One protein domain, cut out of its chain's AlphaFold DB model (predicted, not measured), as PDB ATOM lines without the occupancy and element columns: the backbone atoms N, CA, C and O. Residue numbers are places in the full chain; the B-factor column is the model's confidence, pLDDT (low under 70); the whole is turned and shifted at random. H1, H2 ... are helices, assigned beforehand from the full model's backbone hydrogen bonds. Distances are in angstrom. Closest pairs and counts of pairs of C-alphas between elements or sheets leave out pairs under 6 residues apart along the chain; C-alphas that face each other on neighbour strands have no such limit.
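Overview. This is residues 79 to 148 of the 259 residues of an uncharacterized protein of Streptomyces rubrolavendulae (UniProt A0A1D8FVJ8). What does the model look like? A long helix, H4, reaches out as an arm from a small, loosely built body made by the three shorter helices H1, H2 and H3 and the first part of H4, and residues 136 to 148 of H4 stick out free. The helices meet in a row of contacts, H4 to H1, H1 to H2 and H2 to H3, each at a steep angle. What is it made of, and how large is it? The printed part has 70 residues with four named helices, in the order H1, H2, H3, H4, and no named strand: the class is all helix. The whole is loose, with a radius of gyration of the C-alphas of 14.0 A, and flat, spanning 43 by 28 by 15 A.

Arrangement. What does the longest helix touch? H4, residues 128 to 148, touches H1, residues 79 to 86, with residues 128 to 132 alone; the closest C-alphas, those of Gln 86 and Arg 128, are 5.4 A apart. They run opposite ways at a steep tilt of 60 degrees. What follows outward from there? H1 touches H2, residues 91 to 100, opposite ways at a steep tilt of 50 degrees; the closest C-alphas are those of Leu 84 and Leu 94, 5.7 A apart. H2 touches H3, residues 108 to 120, opposite ways at a steep tilt of 55 degrees; the closest C-alphas are those of His 95 and Leu 108, 6.5 A apart. The helix packing is mostly crossed, with 0 of these 3 touching pairs at a shallow tilt. Which helices are apart, and how are the backbones formed? H1 and H3, H2 and H4, and H3 and H4 are apart. In H1, H2, H3 and H4 every O i to N i+4 pair is within hydrogen-bond range.

Along the chain. Where does the longest helix run? H4, residues 128 to 148, goes 30.1 A from C-alpha 128 at (21.442, -5.850, 12.174) to C-alpha 148 at (48.286, -13.831, 23.150). Where are the others? H1, residues 79 to 86, begins at C-alpha 79 at (31.889, 4.069, 15.104) and is 10.7 A long. H2, residues 91 to 100, is 14.2 A long, and H3, residues 108 to 120, is 18.3 A long.

Size, cuts and confidence. How far does it reach? The two C-alphas farthest apart, those of Gln 120 and Ala 148, are 43.7 A apart. Without the stretches that stand free, residues 99 to 104, 116 to 122 and 136 to 148, the body of 44 residues spans 30 by 20 by 14 A. Is there a cut, a long link or low confidence? The printed part has no cut. The link from H1 to H2 is tight, and those from H2 to H3 and from H3 to H4 are short. The mean pLDDT of the printed part is 87.1, and no printed residue is under 70.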
ATOM      1  N   GLN A  79      32.106   4.882  13.902       86.50
ATOM      2  CA  GLN A  79      31.889   4.069  15.104       86.50
ATOM      3  C   GLN A  79      30.486   4.259  15.701       86.50
ATOM      4  O   GLN A  79      29.819   3.301  16.089       86.50
ATOM      5  N   ALA A  80      29.993   5.498  15.768       88.06
ATOM      6  CA  ALA A  80      28.650   5.762  16.271       88.06
ATOM      7  C   ALA A  80      27.559   5.278  15.295       88.06
ATOM      8  O   ALA A  80      26.457   4.921  15.724       88.06
ATOM      9  N   TRP A  81      27.866   5.213  13.999       89.75
ATOM     10  CA  TRP A  81      26.993   4.632  12.980       89.75
ATOM     11  C   TRP A  81      26.916   3.102  13.081       89.75
ATOM     12  O   TRP A  81      25.829   2.533  12.969       89.75
ATOM     13  N   GLU A  82      28.024   2.434  13.399       87.12
ATOM     14  CA  GLU A  82      28.050   0.996  13.700       87.12
ATOM     15  C   GLU A  82      27.212   0.663  14.939       87.12
ATOM     16  O   GLU A  82      26.380  -0.246  14.908       87.12
ATOM     17  N   VAL A  83      27.352   1.447  16.013       89.38
ATOM     18  CA  VAL A  83      26.524   1.302  17.223       89.38
ATOM     19  C   VAL A  83      25.038   1.461  16.893       89.38
ATOM     20  O   VAL A  83      24.194   0.715  17.402       89.38
ATOM     21  N   LEU A  84      24.695   2.408  16.016       90.88
ATOM     22  CA  LEU A  84      23.326   2.586  15.543       90.88
ATOM     23  C   LEU A  84      22.837   1.368  14.741       90.88
ATOM     24  O   LEU A  84      21.693   0.941  14.929       90.88
ATOM     25  N   ALA A  85      23.687   0.790  13.892       89.12
ATOM     26  CA  ALA A  85      23.370  -0.393  13.091       89.12
ATOM     27  C   ALA A  85      23.123  -1.625  13.965       89.12
ATOM     28  O   ALA A  85      22.117  -2.322  13.818       89.12
ATOM     29  N   GLN A  86      23.969  -1.826  14.972       84.38
ATOM     30  CA  GLN A  86      23.825  -2.889  15.970       84.38
ATOM     31  C   GLN A  86      22.520  -2.742  16.765       84.38
ATOM     32  O   GLN A  86      21.852  -3.727  17.097       84.38
ATOM     33  N   ALA A  87      22.118  -1.498  17.030       87.62
ATOM     34  CA  ALA A  87      20.848  -1.175  17.661       87.62
ATOM     35  C   ALA A  87      19.637  -1.250  16.705       87.62
ATOM     36  O   ALA A  87      18.512  -0.998  17.146       87.62
ATOM     37  N   GLY A  88      19.841  -1.581  15.425       83.00
ATOM     38  CA  GLY A  88      18.793  -1.653  14.405       83.00
ATOM     39  C   GLY A  88      18.150  -0.298  14.101       83.00
ATOM     40  O   GLY A  88      16.946  -0.234  13.874       83.00
ATOM     41  N   GLY A  89      18.915   0.793  14.186       85.62
ATOM     42  CA  GLY A  89      18.419   2.153  13.952       85.62
ATOM     43  C   GLY A  89      17.829   2.832  15.191       85.62
ATOM     44  O   GLY A  89      17.273   3.927  15.096       85.62
ATOM     45  N   ASN A  90      17.948   2.227  16.378       91.19
ATOM     46  CA  ASN A  90      17.435   2.827  17.606       91.19
ATOM     47  C   ASN A  90      18.349   3.959  18.120       91.19
ATOM     48  O   ASN A  90      19.318   3.734  18.849       91.19
ATOM     49  N   VAL A  91      17.975   5.203  17.809       91.94
ATOM     50  CA  VAL A  91      18.700   6.421  18.216       91.94
ATOM     51  C   VAL A  91      18.765   6.590  19.741       91.94
ATOM     52  O   VAL A  91      19.751   7.102  20.269       91.94
ATOM     53  N   ALA A  92      17.766   6.115  20.491       91.88
ATOM     54  CA  ALA A  92      17.807   6.164  21.955       91.88
ATOM     55  C   ALA A  92      18.839   5.183  22.537       91.88
ATOM     56  O   ALA A  92      19.440   5.453  23.580       91.88
ATOM     57  N   ALA A  93      19.073   4.047  21.875       90.12
ATOM     58  CA  ALA A  93      20.151   3.136  22.245       90.12
ATOM     59  C   ALA A  93      21.525   3.767  21.977       90.12
ATOM     60  O   ALA A  93      22.371   3.731  22.869       90.12
ATOM     61  N   LEU A  94      21.697   4.436  20.832       90.81
ATOM     62  CA  LEU A  94      22.903   5.212  20.533       90.81
ATOM     63  C   LEU A  94      23.146   6.310  21.579       90.81
ATOM     64  O   LEU A  94      24.236   6.402  22.131       90.81
ATOM     65  N   HIS A  95      22.128   7.102  21.921       90.56
ATOM     66  CA  HIS A  95      22.252   8.160  22.929       90.56
ATOM     67  C   HIS A  95      22.676   7.614  24.305       90.56
ATOM     68  O   HIS A  95      23.514   8.205  24.985       90.56
ATOM     69  N   ARG A  96      22.131   6.460  24.719       90.38
ATOM     70  CA  ARG A  96      22.556   5.782  25.957       90.38
ATOM     71  C   ARG A  96      23.999   5.287  25.878       90.38
ATOM     72  O   ARG A  96      24.712   5.415  26.866       90.38
ATOM     73  N   HIS A  97      24.412   4.749  24.731       88.69
ATOM     74  CA  HIS A  97      25.787   4.310  24.510       88.69
ATOM     75  C   HIS A  97      26.764   5.486  24.601       88.69
ATOM     76  O   HIS A  97      27.675   5.434  25.417       88.69
ATOM     77  N   LEU A  98      26.494   6.581  23.880       90.12
ATOM     78  CA  LEU A  98      27.310   7.800  23.911       90.12
ATOM     79  C   LEU A  98      27.453   8.362  25.332       90.12
ATOM     80  O   LEU A  98      28.542   8.770  25.734       90.12
ATOM     81  N   LYS A  99      26.369   8.316  26.116       89.88
ATOM     82  CA  LYS A  99      26.374   8.734  27.523       89.88
ATOM     83  C   LYS A  99      27.210   7.818  28.414       89.88
ATOM     84  O   LYS A  99      27.822   8.303  29.358       89.88
ATOM     85  N   ALA A 100      27.247   6.519  28.126       89.62
ATOM     86  CA  ALA A 100      28.065   5.562  28.867       89.62
ATOM     87  C   ALA A 100      29.565   5.699  28.553       89.62
ATOM     88  O   ALA A 100      30.381   5.511  29.449       89.62
ATOM     89  N   THR A 101      29.931   6.070  27.323       85.06
ATOM     90  CA  THR A 101      31.326   6.322  26.906       85.06
ATOM     91  C   THR A 101      31.920   7.639  27.425       85.06
ATOM     92  O   THR A 101      33.112   7.862  27.251       85.06
ATOM     93  N   GLY A 102      31.133   8.493  28.092       70.38
ATOM     94  CA  GLY A 102      31.663   9.618  28.876       70.38
ATOM     95  C   GLY A 102      32.015  10.897  28.104       70.38
ATOM     96  O   GLY A 102      32.799  11.696  28.606       70.38
ATOM     97  N   GLY A 103      31.446  11.119  26.914       77.38
ATOM     98  CA  GLY A 103      31.633  12.353  26.131       77.38
ATOM     99  C   GLY A 103      30.510  13.385  26.297       77.38
ATOM    100  O   GLY A 103      29.456  13.089  26.865       77.38
ATOM    101  N   GLU A 104      30.702  14.591  25.752       80.06
ATOM    102  CA  GLU A 104      29.611  15.558  25.566       80.06
ATOM    103  C   GLU A 104      28.580  14.961  24.596       80.06
ATOM    104  O   GLU A 104      28.847  14.783  23.407       80.06
ATOM    105  N   VAL A 105      27.408  14.584  25.117       84.31
ATOM    106  CA  VAL A 105      26.378  13.899  24.330       84.31
ATOM    107  C   VAL A 105      25.420  14.924  23.732       84.31
ATOM    108  O   VAL A 105      24.741  15.633  24.481       84.31
ATOM    109  N   PRO A 106      25.283  14.976  22.396       87.06
ATOM    110  CA  PRO A 106      24.263  15.793  21.764       87.06
ATOM    111  C   PRO A 106      22.869  15.378  22.227       87.06
ATOM    112  O   PRO A 106      22.592  14.195  22.432       87.06
ATOM    113  N   SER A 107      21.956  16.344  22.326       90.00
ATOM    114  CA  SER A 107      20.572  16.040  22.679       90.00
ATOM    115  C   SER A 107      19.970  14.997  21.731       90.00
ATOM    116  O   SER A 107      20.301  14.929  20.542       90.00
ATOM    117  N   LEU A 108      19.027  14.204  22.241       91.75
ATOM    118  CA  LEU A 108      18.368  13.162  21.456       91.75
ATOM    119  C   LEU A 108      17.747  13.718  20.158       91.75
ATOM    120  O   LEU A 108      17.841  13.091  19.106       91.75
ATOM    121  N   ALA A 109      17.174  14.924  20.207       90.88
ATOM    122  CA  ALA A 109      16.624  15.600  19.033       90.88
ATOM    123  C   ALA A 109      17.699  15.939  17.983       90.88
ATOM    124  O   ALA A 109      17.447  15.804  16.785       90.88
ATOM    125  N   SER A 110      18.895  16.350  18.411       90.75
ATOM    126  CA  SER A 110      20.027  16.587  17.510       90.75
ATOM    127  C   SER A 110      20.490  15.293  16.845       90.75
ATOM    128  O   SER A 110      20.692  15.287  15.631       90.75
ATOM    129  N   LEU A 111      20.568  14.190  17.596       92.25
ATOM    130  CA  LEU A 111      20.904  12.879  17.033       92.25
ATOM    131  C   LEU A 111      19.865  12.425  16.004       92.25
ATOM    132  O   LEU A 111      20.241  12.038  14.903       92.25
ATOM    133  N   TYR A 112      18.566  12.558  16.292       92.94
ATOM    134  CA  TYR A 112      17.516  12.249  15.312       92.94
ATOM    135  C   TYR A 112      17.648  13.070  14.024       92.94
ATOM    136  O   TYR A 112      17.474  12.533  12.930       92.94
ATOM    137  N   ARG A 113      17.964  14.367  14.135       91.69
ATOM    138  CA  ARG A 113      18.148  15.244  12.968       91.69
ATOM    139  C   ARG A 113      19.344  14.823  12.118       91.69
ATOM    140  O   ARG A 113      19.213  14.789  10.898       91.69
ATOM    141  N   VAL A 114      20.474  14.502  12.748       92.56
ATOM    142  CA  VAL A 114      21.679  14.037  12.044       92.56
ATOM    143  C   VAL A 114      21.422  12.694  11.376       92.56
ATOM    144  O   VAL A 114      21.637  12.574  10.175       92.56
ATOM    145  N   VAL A 115      20.849  11.735  12.108       91.44
ATOM    146  CA  VAL A 115      20.543  10.406  11.571       91.44
ATOM    147  C   VAL A 115      19.623  10.507  10.354       91.44
ATOM    148  O   VAL A 115      19.906   9.926   9.311       91.44
ATOM    149  N   ARG A 116      18.546  11.296  10.448       90.56
ATOM    150  CA  ARG A 116      17.615  11.499   9.330       90.56
ATOM    151  C   ARG A 116      18.297  12.131   8.116       90.56
ATOM    152  O   ARG A 116      18.032  11.699   6.999       90.56
ATOM    153  N   ARG A 117      19.144  13.141   8.325       90.56
ATOM    154  CA  ARG A 117      19.891  13.801   7.245       90.56
ATOM    155  C   ARG A 117      20.808  12.812   6.529       90.56
ATOM    156  O   ARG A 117      20.822  12.793   5.305       90.56
ATOM    157  N   ASP A 118      21.548  12.004   7.277       89.19
ATOM    158  CA  ASP A 118      22.543  11.099   6.699       89.19
ATOM    159  C   ASP A 118      21.865   9.932   5.955       89.19
ATOM    160  O   ASP A 118      22.303   9.558   4.869       89.19
ATOM    161  N   LEU A 119      20.725   9.439   6.457       88.75
ATOM    162  CA  LEU A 119      19.875   8.491   5.722       88.75
ATOM    163  C   LEU A 119      19.325   9.102   4.420       88.75
ATOM    164  O   LEU A 119      19.317   8.445   3.384       88.75
ATOM    165  N   GLN A 120      18.895  10.369   4.445       88.00
ATOM    166  CA  GLN A 120      18.441  11.087   3.242       88.00
ATOM    167  C   GLN A 120      19.570  11.332   2.234       88.00
ATOM    168  O   GLN A 120      19.308  11.400   1.038       88.00
ATOM    169  N   ALA A 121      20.814  11.433   2.704       87.88
ATOM    170  CA  ALA A 121      22.002  11.525   1.861       87.88
ATOM    171  C   ALA A 121      22.423  10.171   1.251       87.88
ATOM    172  O   ALA A 121      23.440  10.106   0.567       87.88
ATOM    173  N   GLY A 122      21.659   9.096   1.485       83.50
ATOM    174  CA  GLY A 122      21.914   7.768   0.923       83.50
ATOM    175  C   GLY A 122      22.830   6.888   1.772       83.50
ATOM    176  O   GLY A 122      23.242   5.822   1.317       83.50
ATOM    177  N   ARG A 123      23.151   7.290   3.008       84.44
ATOM    178  CA  ARG A 123      23.938   6.446   3.910       84.44
ATOM    179  C   ARG A 123      23.088   5.254   4.350       84.44
ATOM    180  O   ARG A 123      22.064   5.428   5.005       84.44
ATOM    181  N   VAL A 124      23.509   4.046   3.993       83.69
ATOM    182  CA  VAL A 124      22.786   2.813   4.331       83.69
ATOM    183  C   VAL A 124      23.169   2.360   5.737       83.69
ATOM    184  O   VAL A 124      24.334   2.423   6.127       83.69
ATOM    185  N   LEU A 125      22.178   1.915   6.512       82.12
ATOM    186  CA  LEU A 125      22.428   1.244   7.780       82.12
ATOM    187  C   LEU A 125      22.699  -0.245   7.500       82.12
ATOM    188  O   LEU A 125      21.850  -0.877   6.866       82.12
ATOM    189  N   PRO A 126      23.835  -0.810   7.945       75.62
ATOM    190  CA  PRO A 126      24.097  -2.234   7.789       75.62
ATOM    191  C   PRO A 126      22.986  -3.075   8.424       75.62
ATOM    192  O   PRO A 126      22.394  -2.683   9.435       75.62
ATOM    193  N   ASP A 127      22.719  -4.247   7.842       78.56
ATOM    194  CA  ASP A 127      21.774  -5.203   8.415       78.56
ATOM    195  C   ASP A 127      22.205  -5.551   9.845       78.56
ATOM    196  O   ASP A 127      23.363  -5.873  10.123       78.56
ATOM    197  N   ARG A 128      21.246  -5.509  10.768       75.50
ATOM    198  CA  ARG A 128      21.442  -5.850  12.174       75.50
ATOM    199  C   ARG A 128      22.055  -7.242  12.353       75.50
ATOM    200  O   ARG A 128      22.831  -7.436  13.291       75.50
ATOM    201  N   ALA A 129      21.705  -8.211  11.506       75.31
ATOM    202  CA  ALA A 129      22.278  -9.555  11.569       75.31
ATOM    203  C   ALA A 129      23.779  -9.548  11.233       75.31
ATOM    204  O   ALA A 129      24.573 -10.169  11.942       75.31
ATOM    205  N   VAL A 130      24.159  -8.788  10.204       79.25
ATOM    206  CA  VAL A 130      25.552  -8.604   9.775       79.25
ATOM    207  C   VAL A 130      26.342  -7.877  10.860       79.25
ATOM    208  O   VAL A 130      27.343  -8.404  11.338       79.25
ATOM    209  N   ALA A 131      25.817  -6.758  11.363       78.19
ATOM    210  CA  ALA A 131      26.462  -5.981  12.418       78.19
ATOM    211  C   ALA A 131      26.662  -6.791  13.717       78.19
ATOM    212  O   ALA A 131      27.651  -6.620  14.433       78.19
ATOM    213  N   ARG A 132      25.731  -7.704  14.040       78.00
ATOM    214  CA  ARG A 132      25.882  -8.622  15.180       78.00
ATOM    215  C   ARG A 132      27.005  -9.629  14.941       78.00
ATOM    216  O   ARG A 132      27.811  -9.846  15.842       78.00
ATOM    217  N   ARG A 133      27.053 -10.232  13.752       82.88
ATOM    218  CA  ARG A 133      28.085 -11.207  13.392       82.88
ATOM    219  C   ARG A 133      29.481 -10.584  13.433       82.88
ATOM    220  O   ARG A 133      30.372 -11.158  14.046       82.88
ATOM    221  N   GLU A 134      29.655  -9.402  12.848       83.69
ATOM    222  CA  GLU A 134      30.937  -8.683  12.840       83.69
ATOM    223  C   GLU A 134      31.444  -8.390  14.257       83.69
ATOM    224  O   GLU A 134      32.630  -8.548  14.540       83.69
ATOM    225  N   ARG A 135      30.545  -8.030  15.182       79.81
ATOM    226  CA  ARG A 135      30.893  -7.823  16.594       79.81
ATOM    227  C   ARG A 135      31.324  -9.113  17.278       79.81
ATOM    228  O   ARG A 135      32.297  -9.086  18.028       79.81
ATOM    229  N   ASP A 136      30.598 -10.205  17.053       85.38
ATOM    230  CA  ASP A 136      30.947 -11.508  17.624       85.38
ATOM    231  C   ASP A 136      32.359 -11.914  17.142       85.38
ATOM    232  O   ASP A 136      33.205 -12.278  17.957       85.38
ATOM    233  N   GLU A 137      32.668 -11.711  15.855       90.44
ATOM    234  CA  GLU A 137      34.007 -11.934  15.289       90.44
ATOM    235  C   GLU A 137      35.072 -10.994  15.876       90.44
ATOM    236  O   GLU A 137      36.169 -11.441  16.218       90.44
ATOM    237  N   GLN A 138      34.767  -9.702  16.029       87.38
ATOM    238  CA  GLN A 138      35.672  -8.730  16.647       87.38
ATOM    239  C   GLN A 138      35.970  -9.104  18.102       87.38
ATOM    240  O   GLN A 138      37.116  -9.024  18.541       87.38
ATOM    241  N   GLN A 139      34.954  -9.550  18.843       89.38
ATOM    242  CA  GLN A 139      35.090  -9.985  20.226       89.38
ATOM    243  C   GLN A 139      35.935 -11.256  20.325       89.38
ATOM    244  O   GLN A 139      36.773 -11.356  21.220       89.38
ATOM    245  N   THR A 140      35.772 -12.200  19.393       92.75
ATOM    246  CA  THR A 140      36.653 -13.370  19.295       92.75
ATOM    247  C   THR A 140      38.090 -12.958  18.989       92.75
ATOM    248  O   THR A 140      39.000 -13.406  19.680       92.75
ATOM    249  N   ARG A 141      38.313 -12.072  18.011       93.81
ATOM    250  CA  ARG A 141      39.657 -11.573  17.675       93.81
ATOM    251  C   ARG A 141      40.313 -10.859  18.856       93.81
ATOM    252  O   ARG A 141      41.478 -11.118  19.132       93.81
ATOM    253  N   GLN A 142      39.562 -10.033  19.584       91.31
ATOM    254  CA  GLN A 142      40.060  -9.372  20.788       91.31
ATOM    255  C   GLN A 142      40.401 -10.384  21.883       91.31
ATOM    256  O   GLN A 142      41.481 -10.310  22.448       91.31
ATOM    257  N   ALA A 143      39.534 -11.368  22.142       92.19
ATOM    258  CA  ALA A 143      39.810 -12.403  23.135       92.19
ATOM    259  C   ALA A 143      41.068 -13.217  22.789       92.19
ATOM    260  O   ALA A 143      41.860 -13.533  23.673       92.19
ATOM    261  N   LEU A 144      41.281 -13.527  21.505       94.19
ATOM    262  CA  LEU A 144      42.511 -14.174  21.041       94.19
ATOM    263  C   LEU A 144      43.737 -13.272  21.230       94.19
ATOM    264  O   LEU A 144      44.783 -13.762  21.651       94.19
ATOM    265  N   ALA A 145      43.614 -11.970  20.964       92.38
ATOM    266  CA  ALA A 145      44.684 -11.004  21.201       92.38
ATOM    267  C   ALA A 145      45.014 -10.868  22.696       92.38
ATOM    268  O   ALA A 145      46.183 -10.907  23.064       92.38
ATOM    269  N   ASP A 146      44.003 -10.789  23.562       90.44
ATOM    270  CA  ASP A 146      44.172 -10.721  25.017       90.44
ATOM    271  C   ASP A 146      44.864 -11.987  25.554       90.44
ATOM    272  O   ASP A 146      45.749 -11.895  26.403       90.44
ATOM    273  N   LEU A 147      44.517 -13.170  25.025       89.75
ATOM    274  CA  LEU A 147      45.192 -14.433  25.352       89.75
ATOM    275  C   LEU A 147      46.647 -14.464  24.862       89.75
ATOM    276  O   LEU A 147      47.516 -14.962  25.575       89.75
ATOM    277  N   ALA A 148      46.926 -13.930  23.671       88.62
ATOM    278  CA  ALA A 148      48.286 -13.831  23.150       88.62
ATOM    279  C   ALA A 148      49.146 -12.857  23.977       88.62
ATOM    280  O   ALA A 148      50.304 -13.157  24.262       88.62
TER     281      ALA A 148